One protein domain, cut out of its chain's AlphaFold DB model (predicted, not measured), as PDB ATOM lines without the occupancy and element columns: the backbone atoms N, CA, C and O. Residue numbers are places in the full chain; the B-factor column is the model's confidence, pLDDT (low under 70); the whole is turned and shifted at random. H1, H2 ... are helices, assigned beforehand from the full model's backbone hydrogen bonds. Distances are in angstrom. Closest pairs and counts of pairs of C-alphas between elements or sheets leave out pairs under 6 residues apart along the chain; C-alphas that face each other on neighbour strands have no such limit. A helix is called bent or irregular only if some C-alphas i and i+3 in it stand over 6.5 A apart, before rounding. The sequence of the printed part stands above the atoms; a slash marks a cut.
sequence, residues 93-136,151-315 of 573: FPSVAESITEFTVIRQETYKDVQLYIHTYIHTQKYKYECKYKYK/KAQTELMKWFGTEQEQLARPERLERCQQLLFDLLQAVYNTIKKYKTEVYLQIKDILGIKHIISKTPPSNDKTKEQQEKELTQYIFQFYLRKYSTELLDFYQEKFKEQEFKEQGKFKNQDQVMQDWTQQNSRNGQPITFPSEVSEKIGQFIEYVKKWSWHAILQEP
ATOM      1  N   PHE A  93     129.728 170.302  93.215       82.75
ATOM      2  CA  PHE A  93     128.957 171.332  93.902       82.75
ATOM      3  C   PHE A  93     128.445 170.815  95.252       82.75
ATOM      4  O   PHE A  93     127.953 169.685  95.285       82.75
ATOM      5  N   PRO A  94     128.495 171.613  96.337       87.62
ATOM      6  CA  PRO A  94     128.000 171.180  97.636       87.62
ATOM      7  C   PRO A  94     126.542 170.739  97.566       87.62
ATOM      8  O   PRO A  94     125.679 171.427  97.012       87.62
ATOM      9  N   SER A  95     126.255 169.591  98.156       90.69
ATOM     10  CA  SER A  95     124.900 169.105  98.382       90.69
ATOM     11  C   SER A  95     124.127 170.023  99.338       90.69
ATOM     12  O   SER A  95     124.690 170.873 100.037       90.69
ATOM     13  N   VAL A  96     122.808 169.827  99.415       90.69
ATOM     14  CA  VAL A  96     121.951 170.521 100.392       90.69
ATOM     15  C   VAL A  96     122.432 170.255 101.826       90.69
ATOM     16  O   VAL A  96     122.544 171.190 102.612       90.69
ATOM     17  N   ALA A  97     122.793 169.008 102.148       92.69
ATOM     18  CA  ALA A  97     123.290 168.627 103.472       92.69
ATOM     19  C   ALA A  97     124.640 169.286 103.812       92.69
ATOM     20  O   ALA A  97     124.831 169.778 104.926       92.69
ATOM     21  N   GLU A  98     125.560 169.358 102.848       93.31
ATOM     22  CA  GLU A  98     126.827 170.080 103.020       93.31
ATOM     23  C   GLU A  98     126.584 171.582 103.197       93.31
ATOM     24  O   GLU A  98     127.143 172.179 104.110       93.31
ATOM     25  N   SER A  99     125.669 172.176 102.424       93.25
ATOM     26  CA  SER A  99     125.300 173.595 102.555       93.25
ATOM     27  C   SER A  99     124.676 173.916 103.923       93.25
ATOM     28  O   SER A  99     124.937 174.975 104.497       93.25
ATOM     29  N   ILE A 100     123.867 173.005 104.477       93.94
ATOM     30  CA  ILE A 100     123.316 173.095 105.842       93.94
ATOM     31  C   ILE A 100     124.433 172.989 106.891       93.94
ATOM     32  O   ILE A 100     124.443 173.718 107.891       93.94
ATOM     33  N   THR A 101     125.395 172.096 106.661       94.19
ATOM     34  CA  THR A 101     126.547 171.907 107.547       94.19
ATOM     35  C   THR A 101     127.426 173.155 107.555       94.19
ATOM     36  O   THR A 101     127.730 173.672 108.626       94.19
ATOM     37  N   GLU A 102     127.755 173.707 106.385       93.12
ATOM     38  CA  GLU A 102     128.490 174.968 106.244       93.12
ATOM     39  C   GLU A 102     127.782 176.119 106.968       93.12
ATOM     40  O   GLU A 102     128.415 176.852 107.728       93.12
ATOM     41  N   PHE A 103     126.458 176.240 106.815       94.81
ATOM     42  CA  PHE A 103     125.665 177.241 107.534       94.81
ATOM     43  C   PHE A 103     125.806 177.106 109.057       94.81
ATOM     44  O   PHE A 103     125.969 178.090 109.783       94.81
ATOM     45  N   THR A 104     125.792 175.866 109.545       91.94
ATOM     46  CA  THR A 104     125.962 175.551 110.965       91.94
ATOM     47  C   THR A 104     127.382 175.853 111.449       91.94
ATOM     48  O   THR A 104     127.545 176.356 112.562       91.94
ATOM     49  N   VAL A 105     128.405 175.614 110.623       89.81
ATOM     50  CA  VAL A 105     129.807 175.954 110.919       89.81
ATOM     51  C   VAL A 105     129.985 177.467 111.032       89.81
ATOM     52  O   VAL A 105     130.502 177.933 112.046       89.81
ATOM     53  N   ILE A 106     129.459 178.256 110.082       88.06
ATOM     54  CA  ILE A 106     129.493 179.732 110.143       88.06
ATOM     55  C   ILE A 106     128.898 180.229 111.463       88.06
ATOM     56  O   ILE A 106     129.423 181.136 112.109       88.06
ATOM     57  N   ARG A 107     127.804 179.603 111.890       88.19
ATOM     58  CA  ARG A 107     127.130 179.907 113.145       88.19
ATOM     59  C   ARG A 107     127.939 179.512 114.384       88.19
ATOM     60  O   ARG A 107     127.883 180.203 115.402       88.19
ATOM     61  N   GLN A 108     128.612 178.366 114.367       81.12
ATOM     62  CA  GLN A 108     129.313 177.831 115.539       81.12
ATOM     63  C   GLN A 108     130.695 178.442 115.729       81.12
ATOM     64  O   GLN A 108     131.071 178.691 116.871       81.12
ATOM     65  N   GLU A 109     131.412 178.686 114.640       78.50
ATOM     66  CA  GLU A 109     132.777 179.193 114.662       78.50
ATOM     67  C   GLU A 109     132.754 180.708 114.501       78.50
ATOM     68  O   GLU A 109     133.031 181.446 115.440       78.50
ATOM     69  N   THR A 110     132.309 181.205 113.351       72.12
ATOM     70  CA  THR A 110     132.496 182.612 112.991       72.12
ATOM     71  C   THR A 110     131.559 183.549 113.745       72.12
ATOM     72  O   THR A 110     131.999 184.556 114.293       72.12
ATOM     73  N   TYR A 111     130.265 183.227 113.819       74.50
ATOM     74  CA  TYR A 111     129.280 184.066 114.502       74.50
ATOM     75  C   TYR A 111     129.551 184.124 116.005       74.50
ATOM     76  O   TYR A 111     129.569 185.210 116.585       74.50
ATOM     77  N   LYS A 112     129.803 182.972 116.645       74.12
ATOM     78  CA  LYS A 112     130.127 182.931 118.076       74.12
ATOM     79  C   LYS A 112     131.467 183.579 118.370       74.12
ATOM     80  O   LYS A 112     131.544 184.282 119.371       74.12
ATOM     81  N   ASP A 113     132.478 183.415 117.519       70.62
ATOM     82  CA  ASP A 113     133.761 184.088 117.705       70.62
ATOM     83  C   ASP A 113     133.613 185.597 117.580       70.62
ATOM     84  O   ASP A 113     134.083 186.317 118.453       70.62
ATOM     85  N   VAL A 114     132.918 186.099 116.555       70.50
ATOM     86  CA  VAL A 114     132.673 187.539 116.390       70.50
ATOM     87  C   VAL A 114     131.842 188.071 117.558       70.50
ATOM     88  O   VAL A 114     132.200 189.086 118.154       70.50
ATOM     89  N   GLN A 115     130.783 187.364 117.957       71.81
ATOM     90  CA  GLN A 115     129.948 187.729 119.098       71.81
ATOM     91  C   GLN A 115     130.749 187.736 120.405       71.81
ATOM     92  O   GLN A 115     130.643 188.683 121.184       71.81
ATOM     93  N   LEU A 116     131.564 186.708 120.653       71.00
ATOM     94  CA  LEU A 116     132.424 186.602 121.825       71.00
ATOM     95  C   LEU A 116     133.504 187.672 121.793       71.00
ATOM     96  O   LEU A 116     133.802 188.232 122.842       71.00
ATOM     97  N   TYR A 117     134.074 187.985 120.631       67.19
ATOM     98  CA  TYR A 117     135.083 189.023 120.496       67.19
ATOM     99  C   TYR A 117     134.458 190.376 120.799       67.19
ATOM    100  O   TYR A 117     134.934 191.057 121.695       67.19
ATOM    101  N   ILE A 118     133.328 190.717 120.177       68.06
ATOM    102  CA  ILE A 118     132.602 191.958 120.457       68.06
ATOM    103  C   ILE A 118     132.190 192.014 121.940       68.06
ATOM    104  O   ILE A 118     132.480 192.997 122.618       68.06
ATOM    105  N   HIS A 119     131.612 190.947 122.502       64.69
ATOM    106  CA  HIS A 119     131.162 190.913 123.899       64.69
ATOM    107  C   HIS A 119     132.321 190.949 124.911       64.69
ATOM    108  O   HIS A 119     132.289 191.733 125.857       64.69
ATOM    109  N   THR A 120     133.356 190.123 124.745       63.47
ATOM    110  CA  THR A 120     134.552 190.088 125.613       63.47
ATOM    111  C   THR A 120     135.308 191.398 125.527       63.47
ATOM    112  O   THR A 120     135.805 191.891 126.541       63.47
ATOM    113  N   TYR A 121     135.355 191.997 124.343       60.34
ATOM    114  CA  TYR A 121     135.910 193.319 124.151       60.34
ATOM    115  C   TYR A 121     135.108 194.370 124.932       60.34
ATOM    116  O   TYR A 121     135.691 195.138 125.694       60.34
ATOM    117  N   ILE A 122     133.777 194.352 124.833       58.62
ATOM    118  CA  ILE A 122     132.881 195.214 125.618       58.62
ATOM    119  C   ILE A 122     133.080 195.006 127.139       58.62
ATOM    120  O   ILE A 122     133.041 195.968 127.908       58.62
ATOM    121  N   HIS A 123     133.307 193.767 127.598       53.97
ATOM    122  CA  HIS A 123     133.365 193.406 129.027       53.97
ATOM    123  C   HIS A 123     134.731 193.628 129.689       53.97
ATOM    124  O   HIS A 123     134.821 194.243 130.753       53.97
ATOM    125  N   THR A 124     135.816 193.165 129.061       54.84
ATOM    126  CA  THR A 124     137.185 193.215 129.619       54.84
ATOM    127  C   THR A 124     137.654 194.655 129.841       54.84
ATOM    128  O   THR A 124     138.509 194.921 130.685       54.84
ATOM    129  N   GLN A 125     137.069 195.612 129.119       48.72
ATOM    130  CA  GLN A 125     137.401 197.028 129.230       48.72
ATOM    131  C   GLN A 125     136.757 197.708 130.450       48.72
ATOM    132  O   GLN A 125     137.380 198.602 131.023       48.72
ATOM    133  N   LYS A 126     135.609 197.209 130.941       48.47
ATOM    134  CA  LYS A 126     134.978 197.679 132.190       48.47
ATOM    135  C   LYS A 126     135.882 197.427 133.404       48.47
ATOM    136  O   LYS A 126     136.233 198.350 134.136       48.47
ATOM    137  N   TYR A 127     136.369 196.193 133.549       46.69
ATOM    138  CA  TYR A 127     137.262 195.816 134.652       46.69
ATOM    139  C   TYR A 127     138.627 196.507 134.579       46.69
ATOM    140  O   TYR A 127     139.234 196.809 135.603       46.69
ATOM    141  N   LYS A 128     139.123 196.810 133.374       45.56
ATOM    142  CA  LYS A 128     140.421 197.477 133.204       45.56
ATOM    143  C   LYS A 128     140.383 198.963 133.574       45.56
ATOM    144  O   LYS A 128     141.435 199.486 133.937       45.56
ATOM    145  N   TYR A 129     139.222 199.623 133.515       44.47
ATOM    146  CA  TYR A 129     139.022 200.994 134.008       44.47
ATOM    147  C   TYR A 129     138.811 201.043 135.526       44.47
ATOM    148  O   TYR A 129     139.501 201.813 136.195       44.47
ATOM    149  N   GLU A 130     137.980 200.158 136.084       46.62
ATOM    150  CA  GLU A 130     137.780 200.056 137.540       46.62
ATOM    151  C   GLU A 130     139.080 199.642 138.262       46.62
ATOM    152  O   GLU A 130     139.452 200.226 139.285       46.62
ATOM    153  N   CYS A 131     139.866 198.723 137.685       43.28
ATOM    154  CA  CYS A 131     141.183 198.376 138.221       43.28
ATOM    155  C   CYS A 131     142.257 199.431 137.932       43.28
ATOM    156  O   CYS A 131     143.149 199.583 138.760       43.28
ATOM    157  N   LYS A 132     142.216 200.191 136.824       41.66
ATOM    158  CA  LYS A 132     143.197 201.275 136.602       41.66
ATOM    159  C   LYS A 132     143.024 202.426 137.585       41.66
ATOM    160  O   LYS A 132     144.037 203.012 137.946       41.66
ATOM    161  N   TYR A 133     141.811 202.726 138.041       45.66
ATOM    162  CA  TYR A 133     141.611 203.722 139.098       45.66
ATOM    163  C   TYR A 133     141.999 203.200 140.491       45.66
ATOM    164  O   TYR A 133     142.445 203.991 141.316       45.66
ATOM    165  N   LYS A 134     141.976 201.878 140.726       40.41
ATOM    166  CA  LYS A 134     142.528 201.267 141.954       40.41
ATOM    167  C   LYS A 134     144.044 201.008 141.927       40.41
ATOM    168  O   LYS A 134     144.673 201.027 142.977       40.41
ATOM    169  N   TYR A 135     144.654 200.804 140.757       40.41
ATOM    170  CA  TYR A 135     146.082 200.461 140.620       40.41
ATOM    171  C   TYR A 135     146.980 201.596 140.110       40.41
ATOM    172  O   TYR A 135     148.193 201.408 140.009       40.41
ATOM    173  N   LYS A 136     146.459 202.812 139.885       41.19
ATOM    174  CA  LYS A 136     147.294 204.008 139.632       41.19
ATOM    175  C   LYS A 136     148.064 204.503 140.874       41.19
ATOM    176  O   LYS A 136     148.603 205.600 140.843       41.19
ATOM    177  N   LYS A 151     147.948 200.591 121.576       44.84
ATOM    178  CA  LYS A 151     147.376 201.764 120.887       44.84
ATOM    179  C   LYS A 151     145.926 201.502 120.470       44.84
ATOM    180  O   LYS A 151     145.058 202.233 120.932       44.84
ATOM    181  N   ALA A 152     145.661 200.382 119.789       37.78
ATOM    182  CA  ALA A 152     144.301 199.921 119.475       37.78
ATOM    183  C   ALA A 152     143.445 199.782 120.747       37.78
ATOM    184  O   ALA A 152     142.358 200.340 120.847       37.78
ATOM    185  N   GLN A 153     144.009 199.166 121.791       35.00
ATOM    186  CA  GLN A 153     143.358 199.034 123.094       35.00
ATOM    187  C   GLN A 153     143.094 200.373 123.808       35.00
ATOM    188  O   GLN A 153     142.169 200.428 124.602       35.00
ATOM    189  N   THR A 154     143.883 201.433 123.592       43.12
ATOM    190  CA  THR A 154     143.686 202.737 124.267       43.12
ATOM    191  C   THR A 154     142.701 203.631 123.511       43.12
ATOM    192  O   THR A 154     141.950 204.361 124.152       43.12
ATOM    193  N   GLU A 155     142.648 203.548 122.181       47.34
ATOM    194  CA  GLU A 155     141.658 204.290 121.385       47.34
ATOM    195  C   GLU A 155     140.251 203.710 121.525       47.34
ATOM    196  O   GLU A 155     139.302 204.450 121.754       47.34
ATOM    197  N   LEU A 156     140.129 202.387 121.584       44.53
ATOM    198  CA  LEU A 156     138.872 201.730 121.943       44.53
ATOM    199  C   LEU A 156     138.400 201.992 123.377       44.53
ATOM    200  O   LEU A 156     137.209 201.926 123.660       44.53
ATOM    201  N   MET A 157     139.340 202.209 124.300       39.50
ATOM    202  CA  MET A 157     139.041 202.561 125.691       39.50
ATOM    203  C   MET A 157     138.463 203.975 125.794       39.50
ATOM    204  O   MET A 157     137.607 204.209 126.640       39.50
ATOM    205  N   LYS A 158     138.875 204.891 124.906       47.91
ATOM    206  CA  LYS A 158     138.193 206.178 124.723       47.91
ATOM    207  C   LYS A 158     136.828 205.988 124.059       47.91
ATOM    208  O   LYS A 158     135.863 206.527 124.572       47.91
ATOM    209  N   TRP A 159     136.743 205.163 123.014       48.72
ATOM    210  CA  TRP A 159     135.508 204.899 122.267       48.72
ATOM    211  C   TRP A 159     134.358 204.352 123.143       48.72
ATOM    212  O   TRP A 159     133.275 204.930 123.187       48.72
ATOM    213  N   PHE A 160     134.593 203.293 123.930       47.72
ATOM    214  CA  PHE A 160     133.539 202.709 124.777       47.72
ATOM    215  C   PHE A 160     133.203 203.530 126.028       47.72
ATOM    216  O   PHE A 160     132.051 203.506 126.465       47.72
ATOM    217  N   GLY A 161     134.186 204.240 126.593       44.44
ATOM    218  CA  GLY A 161     133.999 205.094 127.770       44.44
ATOM    219  C   GLY A 161     133.211 206.375 127.484       44.44
ATOM    220  O   GLY A 161     132.714 206.991 128.415       44.44
ATOM    221  N   THR A 162     133.063 206.779 126.217       51.59
ATOM    222  CA  THR A 162     132.260 207.955 125.843       51.59
ATOM    223  C   THR A 162     130.918 207.597 125.195       51.59
ATOM    224  O   THR A 162     129.965 208.364 125.328       51.59
ATOM    225  N   GLU A 163     130.786 206.434 124.534       51.44
ATOM    226  CA  GLU A 163     129.622 206.168 123.667       51.44
ATOM    227  C   GLU A 163     128.565 205.164 124.177       51.44
ATOM    228  O   GLU A 163     127.412 205.268 123.762       51.44
ATOM    229  N   GLN A 164     128.871 204.229 125.094       52.59
ATOM    230  CA  GLN A 164     127.918 203.158 125.484       52.59
ATOM    231  C   GLN A 164     127.757 202.878 126.993       52.59
ATOM    232  O   GLN A 164     127.086 201.914 127.365       52.59
ATOM    233  N   GLU A 165     128.302 203.711 127.882       53.62
ATOM    234  CA  GLU A 165     128.227 203.498 129.344       53.62
ATOM    235  C   GLU A 165     126.801 203.417 129.928       53.62
ATOM    236  O   GLU A 165     126.627 202.895 131.026       53.62
ATOM    237  N   GLN A 166     125.774 203.866 129.198       57.47
ATOM    238  CA  GLN A 166     124.384 203.877 129.676       57.47
ATOM    239  C   GLN A 166     123.558 202.637 129.294       57.47
ATOM    240  O   GLN A 166     122.485 202.450 129.855       57.47
ATOM    241  N   LEU A 167     124.018 201.791 128.360       61.47
ATOM    242  CA  LEU A 167     123.229 200.638 127.901       61.47
ATOM    243  C   LEU A 167     123.410 199.422 128.814       61.47
ATOM    244  O   LEU A 167     124.533 199.019 129.162       61.47
ATOM    245  N   ALA A 168     122.299 198.768 129.147       71.94
ATOM    246  CA  ALA A 168     122.318 197.551 129.940       71.94
ATOM    247  C   ALA A 168     123.056 196.423 129.189       71.94
ATOM    248  O   ALA A 168     123.143 196.384 127.960       71.94
ATOM    249  N   ARG A 169     123.628 195.459 129.927       68.94
ATOM    250  CA  ARG A 169     124.334 194.307 129.323       68.94
ATOM    251  C   ARG A 169     123.480 193.543 128.285       68.94
ATOM    252  O   ARG A 169     124.043 193.201 127.248       68.94
ATOM    253  N   PRO A 170     122.178 193.279 128.515       72.56
ATOM    254  CA  PRO A 170     121.334 192.593 127.536       72.56
ATOM    255  C   PRO A 170     121.128 193.386 126.240       72.56
ATOM    256  O   PRO A 170     121.155 192.794 125.169       72.56
ATOM    257  N   GLU A 171     120.993 194.709 126.328       77.75
ATOM    258  CA  GLU A 171     120.771 195.582 125.165       77.75
ATOM    259  C   GLU A 171     121.997 195.623 124.251       77.75
ATOM    260  O   GLU A 171     121.879 195.593 123.028       77.75
ATOM    261  N   ARG A 172     123.201 195.639 124.838       72.56
ATOM    262  CA  ARG A 172     124.447 195.557 124.063       72.56
ATOM    263  C   ARG A 172     124.547 194.241 123.300       72.56
ATOM    264  O   ARG A 172     124.917 194.250 122.133       72.56
ATOM    265  N   LEU A 173     124.189 193.127 123.942       78.06
ATOM    266  CA  LEU A 173     124.175 191.814 123.296       78.06
ATOM    267  C   LEU A 173     123.165 191.764 122.140       78.06
ATOM    268  O   LEU A 173     123.528 191.313 121.057       78.06
ATOM    269  N   GLU A 174     121.952 192.282 122.355       83.56
ATOM    270  CA  GLU A 174     120.911 192.383 121.325       83.56
ATOM    271  C   GLU A 174     121.404 193.175 120.107       83.56
ATOM    272  O   GLU A 174     121.297 192.691 118.985       83.56
ATOM    273  N   ARG A 175     122.029 194.345 120.307       80.69
ATOM    274  CA  ARG A 175     122.566 195.157 119.197       80.69
ATOM    275  C   ARG A 175     123.662 194.452 118.400       80.69
ATOM    276  O   ARG A 175     123.749 194.643 117.189       80.69
ATOM    277  N   CYS A 176     124.506 193.657 119.059       80.88
ATOM    278  CA  CYS A 176     125.515 192.852 118.371       80.88
ATOM    279  C   CYS A 176     124.872 191.742 117.537       80.88
ATOM    280  O   CYS A 176     125.284 191.511 116.404       80.88
ATOM    281  N   GLN A 177     123.861 191.067 118.086       84.44
ATOM    282  CA  GLN A 177     123.140 190.007 117.381       84.44
ATOM    283  C   GLN A 177     122.356 190.567 116.190       84.44
ATOM    284  O   GLN A 177     122.404 189.970 115.120       84.44
ATOM    285  N   GLN A 178     121.731 191.738 116.347       87.06
ATOM    286  CA  GLN A 178     121.065 192.477 115.272       87.06
ATOM    287  C   GLN A 178     122.034 192.781 114.125       87.06
ATOM    288  O   GLN A 178     121.730 192.457 112.985       87.06
ATOM    289  N   LEU A 179     123.224 193.330 114.414       84.88
ATOM    290  CA  LEU A 179     124.227 193.625 113.382       84.88
ATOM    291  C   LEU A 179     124.596 192.382 112.569       84.88
ATOM    292  O   LEU A 179     124.599 192.419 111.343       84.88
ATOM    293  N   LEU A 180     124.926 191.282 113.249       86.94
ATOM    294  CA  LEU A 180     125.352 190.055 112.574       86.94
ATOM    295  C   LEU A 180     124.215 189.413 111.775       86.94
ATOM    296  O   LEU A 180     124.459 188.886 110.692       86.94
ATOM    297  N   PHE A 181     122.985 189.482 112.287       90.38
ATOM    298  CA  PHE A 181     121.792 189.027 111.580       90.38
ATOM    299  C   PHE A 181     121.542 189.859 110.313       90.38
ATOM    300  O   PHE A 181     121.362 189.301 109.232       90.38
ATOM    301  N   ASP A 182     121.591 191.188 110.422       88.38
ATOM    302  CA  ASP A 182     121.361 192.087 109.288       88.38
ATOM    303  C   ASP A 182     122.452 191.944 108.227       88.38
ATOM    304  O   ASP A 182     122.150 191.950 107.035       88.38
ATOM    305  N   LEU A 183     123.710 191.757 108.640       87.31
ATOM    306  CA  LEU A 183     124.814 191.469 107.723       87.31
ATOM    307  C   LEU A 183     124.607 190.145 106.988       87.31
ATOM    308  O   LEU A 183     124.765 190.106 105.770       87.31
ATOM    309  N   LEU A 184     124.218 189.079 107.697       92.62
ATOM    310  CA  LEU A 184     123.894 187.789 107.082       92.62
ATOM    311  C   LEU A 184     122.811 187.953 106.006       92.62
ATOM    312  O   LEU A 184     122.990 187.515 104.868       92.62
ATOM    313  N   GLN A 185     121.712 188.626 106.353       92.81
ATOM    314  CA  GLN A 185     120.583 188.827 105.451       92.81
ATOM    315  C   GLN A 185     120.943 189.722 104.258       92.81
ATOM    316  O   GLN A 185     120.543 189.435 103.129       92.81
ATOM    317  N   ALA A 186     121.705 190.793 104.487       87.50
ATOM    318  CA  ALA A 186     122.139 191.711 103.440       87.50
ATOM    319  C   ALA A 186     123.066 191.025 102.439       87.50
ATOM    320  O   ALA A 186     122.819 191.106 101.239       87.50
ATOM    321  N   VAL A 187     124.072 190.288 102.918       88.00
ATOM    322  CA  VAL A 187     124.986 189.542 102.046       88.00
ATOM    323  C   VAL A 187     124.217 188.509 101.223       88.00
ATOM    324  O   VAL A 187     124.371 188.471 100.002       88.00
ATOM    325  N   TYR A 188     123.339 187.725 101.854       92.81
ATOM    326  CA  TYR A 188     122.500 186.752 101.151       92.81
ATOM    327  C   TYR A 188     121.654 187.413 100.050       92.81
ATOM    328  O   TYR A 188     121.639 186.961  98.903       92.81
ATOM    329  N   ASN A 189     120.990 188.528 100.367       89.12
ATOM    330  CA  ASN A 189     120.159 189.261  99.412       89.12
ATOM    331  C   ASN A 189     120.980 189.875  98.268       89.12
ATOM    332  O   ASN A 189     120.532 189.842  97.121       89.12
ATOM    333  N   THR A 190     122.181 190.391  98.546       85.19
ATOM    334  CA  THR A 190     123.113 190.888  97.523       85.19
ATOM    335  C   THR A 190     123.486 189.776  96.545       85.19
ATOM    336  O   THR A 190     123.332 189.949  95.336       85.19
ATOM    337  N   ILE A 191     123.885 188.600  97.040       86.12
ATOM    338  CA  ILE A 191     124.209 187.457  96.172       86.12
ATOM    339  C   ILE A 191     122.982 187.000  95.367       86.12
ATOM    340  O   ILE A 191     123.088 186.708  94.173       86.12
ATOM    341  N   LYS A 192     121.789 187.011  95.972       88.81
ATOM    342  CA  LYS A 192     120.534 186.684  95.277       88.81
ATOM    343  C   LYS A 192     120.221 187.677  94.155       88.81
ATOM    344  O   LYS A 192     119.797 187.260  93.069       88.81
ATOM    345  N   LYS A 193     120.476 188.973  94.372       84.94
ATOM    346  CA  LYS A 193     120.367 190.005  93.328       84.94
ATOM    347  C   LYS A 193     121.368 189.738  92.203       84.94
ATOM    348  O   LYS A 193     120.960 189.739  91.047       84.94
ATOM    349  N   TYR A 194     122.625 189.422  92.522       82.69
ATOM    350  CA  TYR A 194     123.643 189.103  91.515       82.69
ATOM    351  C   TYR A 194     123.263 187.912  90.641       82.69
ATOM    352  O   TYR A 194     123.321 188.025  89.419       82.69
ATOM    353  N   LYS A 195     122.790 186.803  91.223       85.31
ATOM    354  CA  LYS A 195     122.252 185.678  90.437       85.31
ATOM    355  C   LYS A 195     121.148 186.137  89.483       85.31
ATOM    356  O   LYS A 195     121.145 185.747  88.319       85.31
ATOM    357  N   THR A 196     120.210 186.939  89.982       84.50
ATOM    358  CA  THR A 196     119.070 187.419  89.188       84.50
ATOM    359  C   THR A 196     119.542 188.275  88.014       84.50
ATOM    360  O   THR A 196     119.107 188.058  86.889       84.50
ATOM    361  N   GLU A 197     120.482 189.185  88.256       82.69
ATOM    362  CA  GLU A 197     121.058 190.054  87.230       82.69
ATOM    363  C   GLU A 197     121.823 189.260  86.163       82.69
ATOM    364  O   GLU A 197     121.655 189.486  84.968       82.69
ATOM    365  N   VAL A 198     122.604 188.258  86.577       80.31
ATOM    366  CA  VAL A 198     123.282 187.342  85.651       80.31
ATOM    367  C   VAL A 198     122.267 186.608  84.775       80.31
ATOM    368  O   VAL A 198     122.447 186.534  83.562       80.31
ATOM    369  N   TYR A 199     121.174 186.107  85.352       82.38
ATOM    370  CA  TYR A 199     120.118 185.456  84.577       82.38
ATOM    371  C   TYR A 199     119.453 186.403  83.582       82.38
ATOM    372  O   TYR A 199     119.203 185.986  82.454       82.38
ATOM    373  N   LEU A 200     119.205 187.660  83.956       82.12
ATOM    374  CA  LEU A 200     118.637 188.664  83.055       82.12
ATOM    375  C   LEU A 200     119.586 188.987  81.895       82.12
ATOM    376  O   LEU A 200     119.182 188.881  80.739       82.12
ATOM    377  N   GLN A 201     120.860 189.276  82.180       81.25
ATOM    378  CA  GLN A 201     121.856 189.581  81.147       81.25
ATOM    379  C   GLN A 201     121.988 188.440  80.143       81.25
ATOM    380  O   GLN A 201     122.020 188.669  78.934       81.25
ATOM    381  N   ILE A 202     122.044 187.196  80.623       77.12
ATOM    382  CA  ILE A 202     122.213 186.074  79.707       77.12
ATOM    383  C   ILE A 202     120.916 185.755  78.956       77.12
ATOM    384  O   ILE A 202     120.963 185.446  77.763       77.12
ATOM    385  N   LYS A 203     119.758 185.876  79.612       79.12
ATOM    386  CA  LYS A 203     118.448 185.779  78.956       79.12
ATOM    387  C   LYS A 203     118.362 186.720  77.754       79.12
ATOM    388  O   LYS A 203     117.876 186.302  76.699       79.12
ATOM    389  N   ASP A 204     118.847 187.947  77.911       79.88
ATOM    390  CA  ASP A 204     118.845 188.952  76.853       79.88
ATOM    391  C   ASP A 204     119.848 188.608  75.744       79.88
ATOM    392  O   ASP A 204     119.476 188.610  74.570       79.88
ATOM    393  N   ILE A 205     121.080 188.216  76.095       80.19
ATOM    394  CA  ILE A 205     122.123 187.823  75.125       80.19
ATOM    395  C   ILE A 205     121.687 186.626  74.270       80.19
ATOM    396  O   ILE A 205     121.903 186.619  73.060       80.19
ATOM    397  N   LEU A 206     121.066 185.614  74.879       74.81
ATOM    398  CA  LEU A 206     120.588 184.432  74.160       74.81
ATOM    399  C   LEU A 206     119.273 184.661  73.404       74.81
ATOM    400  O   LEU A 206     118.817 183.769  72.689       74.81
ATOM    401  N   GLY A 207     118.625 185.817  73.574       79.00
ATOM    402  CA  GLY A 207     117.327 186.082  72.965       79.00
ATOM    403  C   GLY A 207     116.250 185.085  73.407       79.00
ATOM    404  O   GLY A 207     115.351 184.774  72.624       79.00
ATOM    405  N   ILE A 208     116.304 184.585  74.651       78.62
ATOM    406  CA  ILE A 208     115.360 183.572  75.172       78.62
ATOM    407  C   ILE A 208     113.907 184.040  75.013       78.62
ATOM    408  O   ILE A 208     113.039 183.277  74.586       78.62
ATOM    409  N   LYS A 209     113.656 185.332  75.254       79.31
ATOM    410  CA  LYS A 209     112.343 185.966  75.067       79.31
ATOM    411  C   LYS A 209     111.819 185.838  73.628       79.31
ATOM    412  O   LYS A 209     110.622 185.666  73.418       79.31
ATOM    413  N   HIS A 210     112.704 185.904  72.632       79.44
ATOM    414  CA  HIS A 210     112.358 185.748  71.214       79.44
ATOM    415  C   HIS A 210     112.072 184.293  70.833       79.44
ATOM    416  O   HIS A 210     111.219 184.023  69.993       79.44
ATOM    417  N   ILE A 211     112.766 183.342  71.459       77.75
ATOM    418  CA  ILE A 211     112.513 181.911  71.251       77.75
ATOM    419  C   ILE A 211     111.136 181.542  71.812       77.75
ATOM    420  O   ILE A 211     110.326 180.906  71.135       77.75
ATOM    421  N   ILE A 212     110.833 181.999  73.027       77.56
ATOM    422  CA  ILE A 212     109.570 181.679  73.701       77.56
ATOM    423  C   ILE A 212     108.391 182.415  73.069       77.56
ATOM    424  O   ILE A 212     107.304 181.852  72.977       77.56
ATOM    425  N   SER A 213     108.584 183.628  72.541       80.38
ATOM    426  CA  SER A 213     107.519 184.325  71.810       80.38
ATOM    427  C   SER A 213     107.088 183.600  70.528       80.38
ATOM    428  O   SER A 213     105.932 183.733  70.129       80.38
ATOM    429  N   LYS A 214     107.989 182.818  69.916       81.75
ATOM    430  CA  LYS A 214     107.725 181.995  68.724       81.75
ATOM    431  C   LYS A 214     107.227 180.587  69.036       81.75
ATOM    432  O   LYS A 214     106.702 179.927  68.142       81.75
ATOM    433  N   THR A 215     107.406 180.123  70.268       74.12
ATOM    434  CA  THR A 215     106.976 178.787  70.681       74.12
ATOM    435  C   THR A 215     105.505 178.857  71.102       74.12
ATOM    436  O   THR A 215     105.147 179.721  71.907       74.12
ATOM    437  N   PRO A 216     104.617 178.005  70.555       69.81
ATOM    438  CA  PRO A 216     103.225 177.988  70.978       69.81
ATOM    439  C   PRO A 216     103.151 177.686  72.483       69.81
ATOM    440  O   PRO A 216     103.885 176.819  72.966       69.81
ATOM    441  N   PRO A 217     102.311 178.409  73.243       64.94
ATOM    442  CA  PRO A 217     102.216 178.205  74.679       64.94
ATOM    443  C   PRO A 217     101.768 176.768  74.959       64.94
ATOM    444  O   PRO A 217     100.704 176.346  74.516       64.94
ATOM    445  N   SER A 218     102.592 176.013  75.688       67.12
ATOM    446  CA  SER A 218     102.151 174.770  76.325       67.12
ATOM    447  C   SER A 218     101.007 175.082  77.296       67.12
ATOM    448  O   SER A 218     101.096 176.053  78.050       67.12
ATOM    449  N   ASN A 219      99.948 174.267  77.262       67.69
ATOM    450  CA  ASN A 219      98.668 174.517  77.940       67.69
ATOM    451  C   ASN A 219      98.770 174.723  79.465       67.69
ATOM    452  O   ASN A 219      97.851 175.296  80.042       67.69
ATOM    453  N   ASP A 220      99.878 174.337  80.105       73.50
ATOM    454  CA  ASP A 220      99.983 174.310  81.569       73.50
ATOM    455  C   ASP A 220     100.945 175.348  82.175       73.50
ATOM    456  O   ASP A 220     101.046 175.448  83.398       73.50
ATOM    457  N   LYS A 221     101.678 176.136  81.369       76.62
ATOM    458  CA  LYS A 221     102.688 177.079  81.897       76.62
ATOM    459  C   LYS A 221     102.599 178.461  81.264       76.62
ATOM    460  O   LYS A 221     102.538 178.603  80.045       76.62
ATOM    461  N   THR A 222     102.678 179.498  82.097       81.06
ATOM    462  CA  THR A 222     102.814 180.880  81.621       81.06
ATOM    463  C   THR A 222     104.131 181.049  80.853       81.06
ATOM    464  O   THR A 222     105.124 180.376  81.141       81.06
ATOM    465  N   LYS A 223     104.167 181.974  79.884       76.94
ATOM    466  CA  LYS A 223     105.397 182.298  79.132       76.94
ATOM    467  C   LYS A 223     106.554 182.675  80.063       76.94
ATOM    468  O   LYS A 223     107.686 182.274  79.831       76.94
ATOM    469  N   GLU A 224     106.255 183.384  81.148       77.75
ATOM    470  CA  GLU A 224     107.236 183.773  82.166       77.75
ATOM    471  C   GLU A 224     107.824 182.563  82.909       77.75
ATOM    472  O   GLU A 224     109.031 182.499  83.139       77.75
ATOM    473  N   GLN A 225     106.996 181.563  83.223       79.44
ATOM    474  CA  GLN A 225     107.460 180.326  83.845       79.44
ATOM    475  C   GLN A 225     108.361 179.526  82.893       79.44
ATOM    476  O   GLN A 225     109.406 179.037  83.312       79.44
ATOM    477  N   GLN A 226     108.003 179.445  81.607       75.00
ATOM    478  CA  GLN A 226     108.839 178.803  80.582       75.00
ATOM    479  C   GLN A 226     110.180 179.531  80.399       75.00
ATOM    480  O   GLN A 226     111.223 178.889  80.299       75.00
ATOM    481  N   GLU A 227     110.171 180.870  80.409       76.38
ATOM    482  CA  GLU A 227     111.389 181.693  80.342       76.38
ATOM    483  C   GLU A 227     112.316 181.410  81.519       76.38
ATOM    484  O   GLU A 227     113.524 181.225  81.337       76.38
ATOM    485  N   LYS A 228     111.751 181.359  82.725       76.94
ATOM    486  CA  LYS A 228     112.500 181.096  83.948       76.94
ATOM    487  C   LYS A 228     113.096 179.693  83.949       76.94
ATOM    488  O   LYS A 228     114.278 179.559  84.247       76.94
ATOM    489  N   GLU A 229     112.314 178.680  83.586       77.56
ATOM    490  CA  GLU A 229     112.771 177.288  83.527       77.56
ATOM    491  C   GLU A 229     113.889 177.100  82.500       77.56
ATOM    492  O   GLU A 229     114.911 176.508  82.834       77.56
ATOM    493  N   LEU A 230     113.756 177.658  81.291       74.12
ATOM    494  CA  LEU A 230     114.788 177.541  80.258       74.12
ATOM    495  C   LEU A 230     116.082 178.260  80.663       74.12
ATOM    496  O   LEU A 230     117.176 177.723  80.496       74.12
ATOM    497  N   THR A 231     115.965 179.456  81.244       75.12
ATOM    498  CA  THR A 231     117.126 180.207  81.744       75.12
ATOM    499  C   THR A 231     117.800 179.453  82.897       75.12
ATOM    500  O   THR A 231     119.017 179.290  82.907       75.12
ATOM    501  N   GLN A 232     117.028 178.927  83.852       75.69
ATOM    502  CA  GLN A 232     117.572 178.121  84.948       75.69
ATOM    503  C   GLN A 232     118.261 176.859  84.424       75.69
ATOM    504  O   GLN A 232     119.405 176.605  84.795       75.69
ATOM    505  N   TYR A 233     117.620 176.130  83.512       72.88
ATOM    506  CA  TYR A 233     118.153 174.904  82.929       72.88
ATOM    507  C   TYR A 233     119.524 175.115  82.273       72.88
ATOM    508  O   TYR A 233     120.477 174.397  82.574       72.88
ATOM    509  N   ILE A 234     119.652 176.144  81.432       71.19
ATOM    510  CA  ILE A 234     120.887 176.404  80.681       71.19
ATOM    511  C   ILE A 234     122.018 176.877  81.612       71.19
ATOM    512  O   ILE A 234     123.175 176.496  81.426       71.19
ATOM    513  N   PHE A 235     121.715 177.698  82.625       77.00
ATOM    514  CA  PHE A 235     122.755 178.426  83.367       77.00
ATOM    515  C   PHE A 235     123.077 177.887  84.743       77.00
ATOM    516  O   PHE A 235     124.192 178.087  85.226       77.00
ATOM    517  N   GLN A 236     122.145 177.204  85.394       76.19
ATOM    518  CA  GLN A 236     122.358 176.747  86.760       76.19
ATOM    519  C   GLN A 236     123.501 175.735  86.844       76.19
ATOM    520  O   GLN A 236     124.315 175.813  87.763       76.19
ATOM    521  N   PHE A 237     123.639 174.864  85.841       75.69
ATOM    522  CA  PHE A 237     124.784 173.963  85.713       75.69
ATOM    523  C   PHE A 237     126.116 174.722  85.640       75.69
ATOM    524  O   PHE A 237     127.040 174.427  86.399       75.69
ATOM    525  N   TYR A 238     126.205 175.717  84.751       77.69
ATOM    526  CA  TYR A 238     127.420 176.506  84.553       77.69
ATOM    527  C   TYR A 238     127.798 177.265  85.829       77.69
ATOM    528  O   TYR A 238     128.937 177.186  86.286       77.69
ATOM    529  N   LEU A 239     126.821 177.929  86.457       80.06
ATOM    530  CA  LEU A 239     127.042 178.660  87.701       80.06
ATOM    531  C   LEU A 239     127.464 177.745  88.848       80.06
ATOM    532  O   LEU A 239     128.334 178.128  89.616       80.06
ATOM    533  N   ARG A 240     126.901 176.537  88.965       81.69
ATOM    534  CA  ARG A 240     127.349 175.560  89.968       81.69
ATOM    535  C   ARG A 240     128.793 175.132  89.715       81.69
ATOM    536  O   ARG A 240     129.610 175.173  90.635       81.69
ATOM    537  N   LYS A 241     129.113 174.765  88.469       80.12
ATOM    538  CA  LYS A 241     130.433 174.257  88.067       80.12
ATOM    539  C   LYS A 241     131.562 175.257  88.320       80.12
ATOM    540  O   LYS A 241     132.637 174.832  88.721       80.12
ATOM    541  N   TYR A 242     131.305 176.539  88.076       77.19
ATOM    542  CA  TYR A 242     132.293 177.619  88.180       77.19
ATOM    543  C   TYR A 242     131.981 178.593  89.323       77.19
ATOM    544  O   TYR A 242     132.386 179.751  89.280       77.19
ATOM    545  N   SER A 243     131.209 178.163  90.326       77.12
ATOM    546  CA  SER A 243     130.724 179.039  91.407       77.12
ATOM    547  C   SER A 243     131.858 179.742  92.154       77.12
ATOM    548  O   SER A 243     131.724 180.913  92.501       77.12
ATOM    549  N   THR A 244     132.985 179.062  92.353       76.19
ATOM    550  CA  THR A 244     134.188 179.602  92.995       76.19
ATOM    551  C   THR A 244     134.900 180.656  92.153       76.19
ATOM    552  O   THR A 244     135.244 181.711  92.667       76.19
ATOM    553  N   GLU A 245     135.091 180.406  90.862       78.19
ATOM    554  CA  GLU A 245     135.805 181.297  89.944       78.19
ATOM    555  C   GLU A 245     134.958 182.519  89.576       78.19
ATOM    556  O   GLU A 245     135.458 183.634  89.433       78.19
ATOM    557  N   LEU A 246     133.647 182.314  89.440       71.69
ATOM    558  CA  LEU A 246     132.697 183.376  89.141       71.69
ATOM    559  C   LEU A 246     132.435 184.277  90.344       71.69
ATOM    560  O   LEU A 246     132.085 185.439  90.147       71.69
ATOM    561  N   LEU A 247     132.602 183.770  91.571       69.81
ATOM    562  CA  LEU A 247     132.451 184.567  92.785       69.81
ATOM    563  C   LEU A 247     133.356 185.798  92.736       69.81
ATOM    564  O   LEU A 247     132.855 186.914  92.854       69.81
ATOM    565  N   ASP A 248     134.652 185.600  92.506       73.31
ATOM    566  CA  ASP A 248     135.632 186.686  92.476       73.31
ATOM    567  C   ASP A 248     135.346 187.651  91.318       73.31
ATOM    568  O   ASP A 248     135.295 188.867  91.512       73.31
ATOM    569  N   PHE A 249     135.042 187.113  90.132       76.88
ATOM    570  CA  PHE A 249     134.692 187.915  88.959       76.88
ATOM    571  C   PHE A 249     133.472 188.813  89.201       76.88
ATOM    572  O   PHE A 249     133.502 190.007  88.900       76.88
ATOM    573  N   TYR A 250     132.383 188.267  89.748       68.50
ATOM    574  CA  TYR A 250     131.177 189.050  90.009       68.50
ATOM    575  C   TYR A 250     131.369 190.024  91.167       68.50
ATOM    576  O   TYR A 250     130.842 191.135  91.109       68.50
ATOM    577  N   GLN A 251     132.161 189.664  92.178       66.38
ATOM    578  CA  GLN A 251     132.554 190.612  93.214       66.38
ATOM    579  C   GLN A 251     133.300 191.809  92.619       66.38
ATOM    580  O   GLN A 251     133.038 192.934  93.023       66.38
ATOM    581  N   GLU A 252     134.211 191.606  91.670       71.50
ATOM    582  CA  GLU A 252     134.907 192.712  91.007       71.50
ATOM    583  C   GLU A 252     133.985 193.521  90.096       71.50
ATOM    584  O   GLU A 252     133.916 194.742  90.225       71.50
ATOM    585  N   LYS A 253     133.222 192.849  89.229       68.12
ATOM    586  CA  LYS A 253     132.344 193.500  88.248       68.12
ATOM    587  C   LYS A 253     131.269 194.369  88.905       68.12
ATOM    588  O   LYS A 253     130.956 195.445  88.401       68.12
ATOM    589  N   PHE A 254     130.693 193.914  90.017       61.56
ATOM    590  CA  PHE A 254     129.561 194.594  90.649       61.56
ATOM    591  C   PHE A 254     129.935 195.509  91.824       61.56
ATOM    592  O   PHE A 254     129.093 196.312  92.226       61.56
ATOM    593  N   LYS A 255     131.199 195.513  92.287       64.62
ATOM    594  CA  LYS A 255     131.721 196.538  93.221       64.62
ATOM    595  C   LYS A 255     131.473 197.970  92.723       64.62
ATOM    596  O   LYS A 255     131.238 198.865  93.527       64.62
ATOM    597  N   GLU A 256     131.503 198.193  91.407       48.41
ATOM    598  CA  GLU A 256     131.331 199.522  90.798       48.41
ATOM    599  C   GLU A 256     129.866 199.882  90.489       48.41
ATOM    600  O   GLU A 256     129.517 201.062  90.395       48.41
ATOM    601  N   GLN A 257     128.991 198.882  90.344       48.81
ATOM    602  CA  GLN A 257     127.595 199.065  89.931       48.81
ATOM    603  C   GLN A 257     126.639 199.264  91.121       48.81
ATOM    604  O   GLN A 257     125.627 199.954  90.981       48.81
ATOM    605  N   GLU A 258     126.985 198.748  92.309       52.19
ATOM    606  CA  GLU A 258     126.184 198.888  93.540       52.19
ATOM    607  C   GLU A 258     125.988 200.343  94.008       52.19
ATOM    608  O   GLU A 258     125.033 200.625  94.726       52.19
ATOM    609  N   PHE A 259     126.815 201.294  93.560       47.78
ATOM    610  CA  PHE A 259     126.684 202.706  93.945       47.78
ATOM    611  C   PHE A 259     125.572 203.473  93.211       47.78
ATOM    612  O   PHE A 259     125.274 204.605  93.594       47.78
ATOM    613  N   LYS A 260     124.969 202.916  92.148       48.66
ATOM    614  CA  LYS A 260     124.086 203.689  91.251       48.66
ATOM    615  C   LYS A 260     122.602 203.330  91.304       48.66
ATOM    616  O   LYS A 260     121.792 204.151  90.881       48.66
ATOM    617  N   GLU A 261     122.211 202.178  91.846       50.78
ATOM    618  CA  GLU A 261     120.794 201.787  91.902       50.78
ATOM    619  C   GLU A 261     120.174 201.968  93.290       50.78
ATOM    620  O   GLU A 261     120.441 201.234  94.240       50.78
ATOM    621  N   GLN A 262     119.289 202.959  93.368       44.66
ATOM    622  CA  GLN A 262     118.511 203.350  94.534       44.66
ATOM    623  C   GLN A 262     117.481 202.275  94.953       44.66
ATOM    624  O   GLN A 262     116.643 201.848  94.161       44.66
ATOM    625  N   GLY A 263     117.439 201.945  96.252       47.31
ATOM    626  CA  GLY A 263     116.189 202.151  97.001       47.31
ATOM    627  C   GLY A 263     115.487 200.984  97.710       47.31
ATOM    628  O   GLY A 263     114.534 201.274  98.427       47.31
ATOM    629  N   LYS A 264     115.878 199.704  97.583       50.66
ATOM    630  CA  LYS A 264     115.112 198.616  98.259       50.66
ATOM    631  C   LYS A 264     115.891 197.629  99.125       50.66
ATOM    632  O   LYS A 264     115.309 197.096 100.063       50.66
ATOM    633  N   PHE A 265     117.179 197.411  98.878       45.59
ATOM    634  CA  PHE A 265     117.995 196.516  99.699       45.59
ATOM    635  C   PHE A 265     119.266 197.230 100.137       45.59
ATOM    636  O   PHE A 265     119.953 197.835  99.318       45.59
ATOM    637  N   LYS A 266     119.557 197.172 101.437       56.91
ATOM    638  CA  LYS A 266     120.818 197.661 101.995       56.91
ATOM    639  C   LYS A 266     121.897 196.647 101.628       56.91
ATOM    640  O   LYS A 266     121.755 195.480 101.988       56.91
ATOM    641  N   ASN A 267     122.940 197.065 100.913       71.25
ATOM    642  CA  ASN A 267     124.120 196.217 100.759       71.25
ATOM    643  C   ASN A 267     124.870 196.132 102.103       71.25
ATOM    644  O   ASN A 267     124.574 196.865 103.050       71.25
ATOM    645  N   GLN A 268     125.830 195.215 102.206       71.00
ATOM    646  CA  GLN A 268     126.630 195.021 103.423       71.00
ATOM    647  C   GLN A 268     127.279 196.325 103.928       71.00
ATOM    648  O   GLN A 268     127.310 196.570 105.133       71.00
ATOM    649  N   ASP A 269     127.725 197.193 103.016       74.31
ATOM    650  CA  ASP A 269     128.374 198.459 103.355       74.31
ATOM    651  C   ASP A 269     127.356 199.462 103.903       74.31
ATOM    652  O   ASP A 269     127.628 200.125 104.901       74.31
ATOM    653  N   GLN A 270     126.153 199.511 103.327       75.25
ATOM    654  CA  GLN A 270     125.037 200.304 103.832       75.25
ATOM    655  C   GLN A 270     124.571 199.800 105.196       75.25
ATOM    656  O   GLN A 270     124.287 200.612 106.064       75.25
ATOM    657  N   VAL A 271     124.523 198.483 105.438       73.00
ATOM    658  CA  VAL A 271     124.215 197.940 106.775       73.00
ATOM    659  C   VAL A 271     125.271 198.376 107.788       73.00
ATOM    660  O   VAL A 271     124.920 198.825 108.879       73.00
ATOM    661  N   MET A 272     126.554 198.312 107.426       77.31
ATOM    662  CA  MET A 272     127.639 198.794 108.283       77.31
ATOM    663  C   MET A 272     127.546 200.304 108.530       77.31
ATOM    664  O   MET A 272     127.718 200.737 109.669       77.31
ATOM    665  N   GLN A 273     127.242 201.105 107.506       79.19
ATOM    666  CA  GLN A 273     127.062 202.555 107.620       79.19
ATOM    667  C   GLN A 273     125.838 202.917 108.463       79.19
ATOM    668  O   GLN A 273     125.952 203.733 109.372       79.19
ATOM    669  N   ASP A 274     124.693 202.285 108.224       76.44
ATOM    670  CA  ASP A 274     123.460 202.510 108.974       76.44
ATOM    671  C   ASP A 274     123.639 202.122 110.432       76.44
ATOM    672  O   ASP A 274     123.241 202.866 111.323       76.44
ATOM    673  N   TRP A 275     124.275 200.981 110.699       74.44
ATOM    674  CA  TRP A 275     124.577 200.580 112.063       74.44
ATOM    675  C   TRP A 275     125.523 201.582 112.726       74.44
ATOM    676  O   TRP A 275     125.298 201.984 113.868       74.44
ATOM    677  N   THR A 276     126.539 202.040 111.996       74.69
ATOM    678  CA  THR A 276     127.473 203.079 112.442       74.69
ATOM    679  C   THR A 276     126.748 204.386 112.773       74.69
ATOM    680  O   THR A 276     127.016 204.983 113.813       74.69
ATOM    681  N   GLN A 277     125.791 204.806 111.942       75.38
ATOM    682  CA  GLN A 277     124.973 206.002 112.154       75.38
ATOM    683  C   GLN A 277     123.995 205.831 113.322       75.38
ATOM    684  O   GLN A 277     123.940 206.685 114.202       75.38
ATOM    685  N   GLN A 278     123.259 204.722 113.397       68.50
ATOM    686  CA  GLN A 278     122.279 204.455 114.460       68.50
ATOM    687  C   GLN A 278     122.917 204.308 115.841       68.50
ATOM    688  O   GLN A 278     122.273 204.553 116.862       68.50
ATOM    689  N   ASN A 279     124.175 203.874 115.884       64.69
ATOM    690  CA  ASN A 279     124.918 203.748 117.127       64.69
ATOM    691  C   ASN A 279     125.797 204.972 117.414       64.69
ATOM    692  O   ASN A 279     126.295 205.069 118.534       64.69
ATOM    693  N   SER A 280     125.949 205.903 116.461       63.59
ATOM    694  CA  SER A 280     126.704 207.140 116.664       63.59
ATOM    695  C   SER A 280     126.117 207.957 117.813       63.59
ATOM    696  O   SER A 280     124.901 208.132 117.926       63.59
ATOM    697  N   ARG A 281     126.982 208.486 118.681       54.31
ATOM    698  CA  ARG A 281     126.599 209.541 119.621       54.31
ATOM    699  C   ARG A 281     127.145 210.868 119.118       54.31
ATOM    700  O   ARG A 281     128.290 210.963 118.692       54.31
ATOM    701  N   ASN A 282     126.317 211.909 119.180       57.66
ATOM    702  CA  ASN A 282     126.675 213.280 118.795       57.66
ATOM    703  C   ASN A 282     127.093 213.446 117.317       57.66
ATOM    704  O   ASN A 282     127.860 214.351 116.994       57.66
ATOM    705  N   GLY A 283     126.611 212.578 116.420       58.91
ATOM    706  CA  GLY A 283     126.878 212.667 114.979       58.91
ATOM    707  C   GLY A 283     128.293 212.263 114.550       58.91
ATOM    708  O   GLY A 283     128.630 212.439 113.381       58.91
ATOM    709  N   GLN A 284     129.123 211.720 115.451       54.59
ATOM    710  CA  GLN A 284     130.419 211.155 115.068       54.59
ATOM    711  C   GLN A 284     130.263 209.686 114.650       54.59
ATOM    712  O   GLN A 284     129.766 208.883 115.440       54.59
ATOM    713  N   PRO A 285     130.667 209.305 113.425       59.66
ATOM    714  CA  PRO A 285     130.567 207.924 112.979       59.66
ATOM    715  C   PRO A 285     131.469 207.020 113.824       59.66
ATOM    716  O   PRO A 285     132.654 207.291 114.014       59.66
ATOM    717  N   ILE A 286     130.895 205.922 114.306       61.84
ATOM    718  CA  ILE A 286     131.623 204.838 114.961       61.84
ATOM    719  C   ILE A 286     132.587 204.176 113.977       61.84
ATOM    720  O   ILE A 286     132.173 203.596 112.975       61.84
ATOM    721  N   THR A 287     133.874 204.160 114.308       66.06
ATOM    722  CA  THR A 287     134.859 203.376 113.557       66.06
ATOM    723  C   THR A 287     135.185 202.097 114.312       66.06
ATOM    724  O   THR A 287     135.687 202.133 115.439       66.06
ATOM    725  N   PHE A 288     134.935 200.944 113.690       66.50
ATOM    726  CA  PHE A 288     135.343 199.666 114.262       66.50
ATOM    727  C   PHE A 288     136.878 199.553 114.329       66.50
ATOM    728  O   PHE A 288     137.585 199.978 113.411       66.50
ATOM    729  N   PRO A 289     137.420 198.934 115.387       69.38
ATOM    730  CA  PRO A 289     138.828 198.554 115.444       69.38
ATOM    731  C   PRO A 289     139.197 197.642 114.288       69.38
ATOM    732  O   PRO A 289     138.422 196.746 113.968       69.38
ATOM    733  N   SER A 290     140.419 197.764 113.768       71.56
ATOM    734  CA  SER A 290     140.898 196.916 112.667       71.56
ATOM    735  C   SER A 290     140.696 195.419 112.931       71.56
ATOM    736  O   SER A 290     140.285 194.697 112.038       71.56
ATOM    737  N   GLU A 291     140.922 194.968 114.167       71.19
ATOM    738  CA  GLU A 291     140.763 193.567 114.583       71.19
ATOM    739  C   GLU A 291     139.295 193.097 114.529       71.19
ATOM    740  O   GLU A 291     139.018 191.955 114.173       71.19
ATOM    741  N   VAL A 292     138.343 193.973 114.871       71.75
ATOM    742  CA  VAL A 292     136.902 193.671 114.799       71.75
ATOM    743  C   VAL A 292     136.433 193.729 113.350       71.75
ATOM    744  O   VAL A 292     135.733 192.825 112.905       71.75
ATOM    745  N   SER A 293     136.868 194.742 112.600       78.56
ATOM    746  CA  SER A 293     136.587 194.874 111.169       78.56
ATOM    747  C   SER A 293     137.098 193.674 110.375       78.56
ATOM    748  O   SER A 293     136.393 193.185 109.503       78.56
ATOM    749  N   GLU A 294     138.283 193.152 110.704       79.00
ATOM    750  CA  GLU A 294     138.839 191.948 110.076       79.00
ATOM    751  C   GLU A 294     137.954 190.722 110.334       79.00
ATOM    752  O   GLU A 294     137.669 189.957 109.416       79.00
ATOM    753  N   LYS A 295     137.460 190.554 111.566       79.00
ATOM    754  CA  LYS A 295     136.566 189.446 111.921       79.00
ATOM    755  C   LYS A 295     135.183 189.563 111.280       79.00
ATOM    756  O   LYS A 295     134.646 188.556 110.827       79.00
ATOM    757  N   ILE A 296     134.642 190.776 111.184       80.31
ATOM    758  CA  ILE A 296     133.413 191.047 110.426       80.31
ATOM    759  C   ILE A 296     133.636 190.757 108.935       80.31
ATOM    760  O   ILE A 296     132.802 190.107 108.314       80.31
ATOM    761  N   GLY A 297     134.780 191.158 108.375       81.19
ATOM    762  CA  GLY A 297     135.155 190.851 106.995       81.19
ATOM    763  C   GLY A 297     135.238 189.346 106.734       81.19
ATOM    764  O   GLY A 297     134.649 188.860 105.776       81.19
ATOM    765  N   GLN A 298     135.880 188.586 107.629       83.12
ATOM    766  CA  GLN A 298     135.917 187.119 107.554       83.12
ATOM    767  C   GLN A 298     134.504 186.525 107.571       83.12
ATOM    768  O   GLN A 298     134.190 185.678 106.738       83.12
ATOM    769  N   PHE A 299     133.636 186.988 108.476       86.06
ATOM    770  CA  PHE A 299     132.236 186.562 108.524       86.06
ATOM    771  C   PHE A 299     131.506 186.822 107.203       86.06
ATOM    772  O   PHE A 299     130.880 185.910 106.671       86.06
ATOM    773  N   ILE A 300     131.641 188.025 106.645       87.19
ATOM    774  CA  ILE A 300     131.045 188.397 105.358       87.19
ATOM    775  C   ILE A 300     131.509 187.458 104.240       87.19
ATOM    776  O   ILE A 300     130.673 186.959 103.491       87.19
ATOM    777  N   GLU A 301     132.808 187.167 104.137       85.44
ATOM    778  CA  GLU A 301     133.333 186.283 103.086       85.44
ATOM    779  C   GLU A 301     132.803 184.849 103.205       85.44
ATOM    780  O   GLU A 301     132.385 184.254 102.205       85.44
ATOM    781  N   TYR A 302     132.714 184.308 104.424       88.75
ATOM    782  CA  TYR A 302     132.090 182.999 104.635       88.75
ATOM    783  C   TYR A 302     130.611 182.996 104.246       88.75
ATOM    784  O   TYR A 302     130.152 182.068 103.578       88.75
ATOM    785  N   VAL A 303     129.868 184.043 104.617       90.88
ATOM    786  CA  VAL A 303     128.453 184.169 104.262       90.88
ATOM    787  C   VAL A 303     128.270 184.316 102.754       90.88
ATOM    788  O   VAL A 303     127.355 183.701 102.211       90.88
ATOM    789  N   LYS A 304     129.123 185.069 102.049       89.06
ATOM    790  CA  LYS A 304     129.068 185.192 100.581       89.06
ATOM    791  C   LYS A 304     129.224 183.837  99.906       89.06
ATOM    792  O   LYS A 304     128.401 183.481  99.063       89.06
ATOM    793  N   LYS A 305     130.253 183.080 100.300       89.38
ATOM    794  CA  LYS A 305     130.519 181.740  99.765       89.38
ATOM    795  C   LYS A 305     129.322 180.818  99.990       89.38
ATOM    796  O   LYS A 305     128.796 180.246  99.038       89.38
ATOM    797  N   TRP A 306     128.843 180.746 101.230       93.94
ATOM    798  CA  TRP A 306     127.675 179.942 101.574       93.94
ATOM    799  C   TRP A 306     126.411 180.383 100.821       93.94
ATOM    800  O   TRP A 306     125.655 179.542 100.343       93.94
ATOM    801  N   SER A 307     126.189 181.690 100.662       93.06
ATOM    802  CA  SER A 307     125.003 182.217  99.978       93.06
ATOM    803  C   SER A 307     124.940 181.739  98.532       93.06
ATOM    804  O   SER A 307     123.869 181.358  98.073       93.06
ATOM    805  N   TRP A 308     126.069 181.672  97.817       90.06
ATOM    806  CA  TRP A 308     126.096 181.072  96.480       90.06
ATOM    807  C   TRP A 308     125.718 179.597  96.493       90.06
ATOM    808  O   TRP A 308     124.916 179.172  95.659       90.06
ATOM    809  N   HIS A 309     126.249 178.832  97.449       91.25
ATOM    810  CA  HIS A 309     125.898 177.424  97.605       91.25
ATOM    811  C   HIS A 309     124.397 177.252  97.848       91.25
ATOM    812  O   HIS A 309     123.754 176.481  97.142       91.25
ATOM    813  N   ALA A 310     123.831 178.030  98.774       93.38
ATOM    814  CA  ALA A 310     122.422 178.007  99.147       93.38
ATOM    815  C   ALA A 310     121.490 178.422  97.996       93.38
ATOM    816  O   ALA A 310     120.521 177.728  97.680       93.38
ATOM    817  N   ILE A 311     121.811 179.533  97.331       91.88
ATOM    818  CA  ILE A 311     120.967 180.144  96.302       91.88
ATOM    819  C   ILE A 311     120.958 179.317  95.006       91.88
ATOM    820  O   ILE A 311     119.981 179.336  94.250       91.88
ATOM    821  N   LEU A 312     122.043 178.601  94.714       89.44
ATOM    822  CA  LEU A 312     122.133 177.728  93.545       89.44
ATOM    823  C   LEU A 312     121.611 176.310  93.814       89.44
ATOM    824  O   LEU A 312     121.629 175.512  92.877       89.44
ATOM    825  N   GLN A 313     121.121 175.974  95.014       89.50
ATOM    826  CA  GLN A 313     120.433 174.697  95.247       89.50
ATOM    827  C   GLN A 313     119.122 174.589  94.449       89.50
ATOM    828  O   GLN A 313     118.517 175.587  94.054       89.50
ATOM    829  N   GLU A 314     118.687 173.352  94.210       84.56
ATOM    830  CA  GLU A 314     117.365 173.024  93.676       84.56
ATOM    831  C   GLU A 314     116.676 172.037  94.621       84.56
ATOM    832  O   GLU A 314     117.105 170.885  94.706       84.56
ATOM    833  N   PRO A 315     115.606 172.449  95.313       88.31
ATOM    834  CA  PRO A 315     115.083 173.818  95.408       88.31
ATOM    835  C   PRO A 315     116.024 174.797  96.143       88.31
ATOM    836  O   PRO A 315     116.865 174.374  96.932       88.31
TER     837      PRO A 315
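Overview. This is residues 93 to 136 and 151 to 315 of the 573 residues of a protein of Reticulomyxa filosa (UniProt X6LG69). The model is a long, loose rod of helices in which H3 makes a spine, H8 crosses it near its middle, and H1 runs side by side with H8. H7 packs on H3, the hairpin of H4 and H5 sits at one end of the rod, and at the other H2 stands near H1, whose residues 130 to 135 stick out together with residue 136. The printed part has 209 residues with eight named helices, H1 to H8 in order, and no named strand: all helix. The radius of gyration of the C-alphas is 22.5 A, and the spans are 84 by 37 by 29 A.

Arrangement. H1, residues 96 to 135, touches H8, residues 290 to 311, at a shallow tilt of 15 degrees, opposite ways; the closest C-alphas, of Thr 110 and Phe 299, are 6.0 A apart. H2, residues 151 to 163, is close to H1 but not clearly touching, with the C-alphas of Gln 125 and Met 157 6.8 A apart. H3, residues 169 to 205, is the hub, touching four helices. With residues 173 to 180 alone it touches H1, closest at Gln 115 and Cys 176, 6.8 A between C-alphas. With residues 183 to 192 alone it touches H8 at a steep tilt of 46 degrees, the same way; the closest C-alphas, of Tyr 188 and Ser 307, are 5.3 A apart. H4, residues 208 to 214, and H5, residues 223 to 241, form a helical hairpin, closest at the C-alphas of Ile 208 and Glu 227, 6.8 A. H5 touches H3 with residues 231 to 235 alone, about perpendicular at 73 degrees, closest at the C-alphas of Lys 203 and Thr 231, 6.4 A. H6, residues 243 to 255, and H8 only just touch, with 3 pairs of C-alphas within 8 A, the closest those of Ser 243 and Trp 308, 7.2 A. H7, residues 268 to 279, touches H3 at a shallow tilt of 28 degrees, opposite ways; the C-alphas of Ala 186 and Gln 268 are closest, 5.6 A. Every O i to N i+4 pair is within hydrogen-bond range in H2, H3, H4, H7 and H8, against 31 of 36 in H1, 13 of 15 in H5 and 7 of 9 in H6.

Along the chain. H1 begins at C-alpha 96, (121.951, 170.521, 100.392), and is 55.7 A long. H3 is 54.6 A long and ends at C-alpha 205, (122.123, 187.823, 75.125). H5, 27.8 A, is irregular, only just, with C-alphas 234 and 237 6.8 A apart, and has a kink of 33 degrees near residue 235. H8, 30.8 A, ends at C-alpha 311, (120.967, 180.144, 96.302).

Size, cuts and confidence. The farthest C-alphas, of Lys 136 and Pro 216, are 85.6 A apart. Residues 137 to 150 are cut out, and C-alphas 136 and 151 are 18.9 A apart across the cut. The link from H6 to H7, 12 residues, is long. The mean pLDDT of the printed part is 72.2, with 71 residues under 70, among them residues 117 to 136, 151 to 167 and 253 to 266.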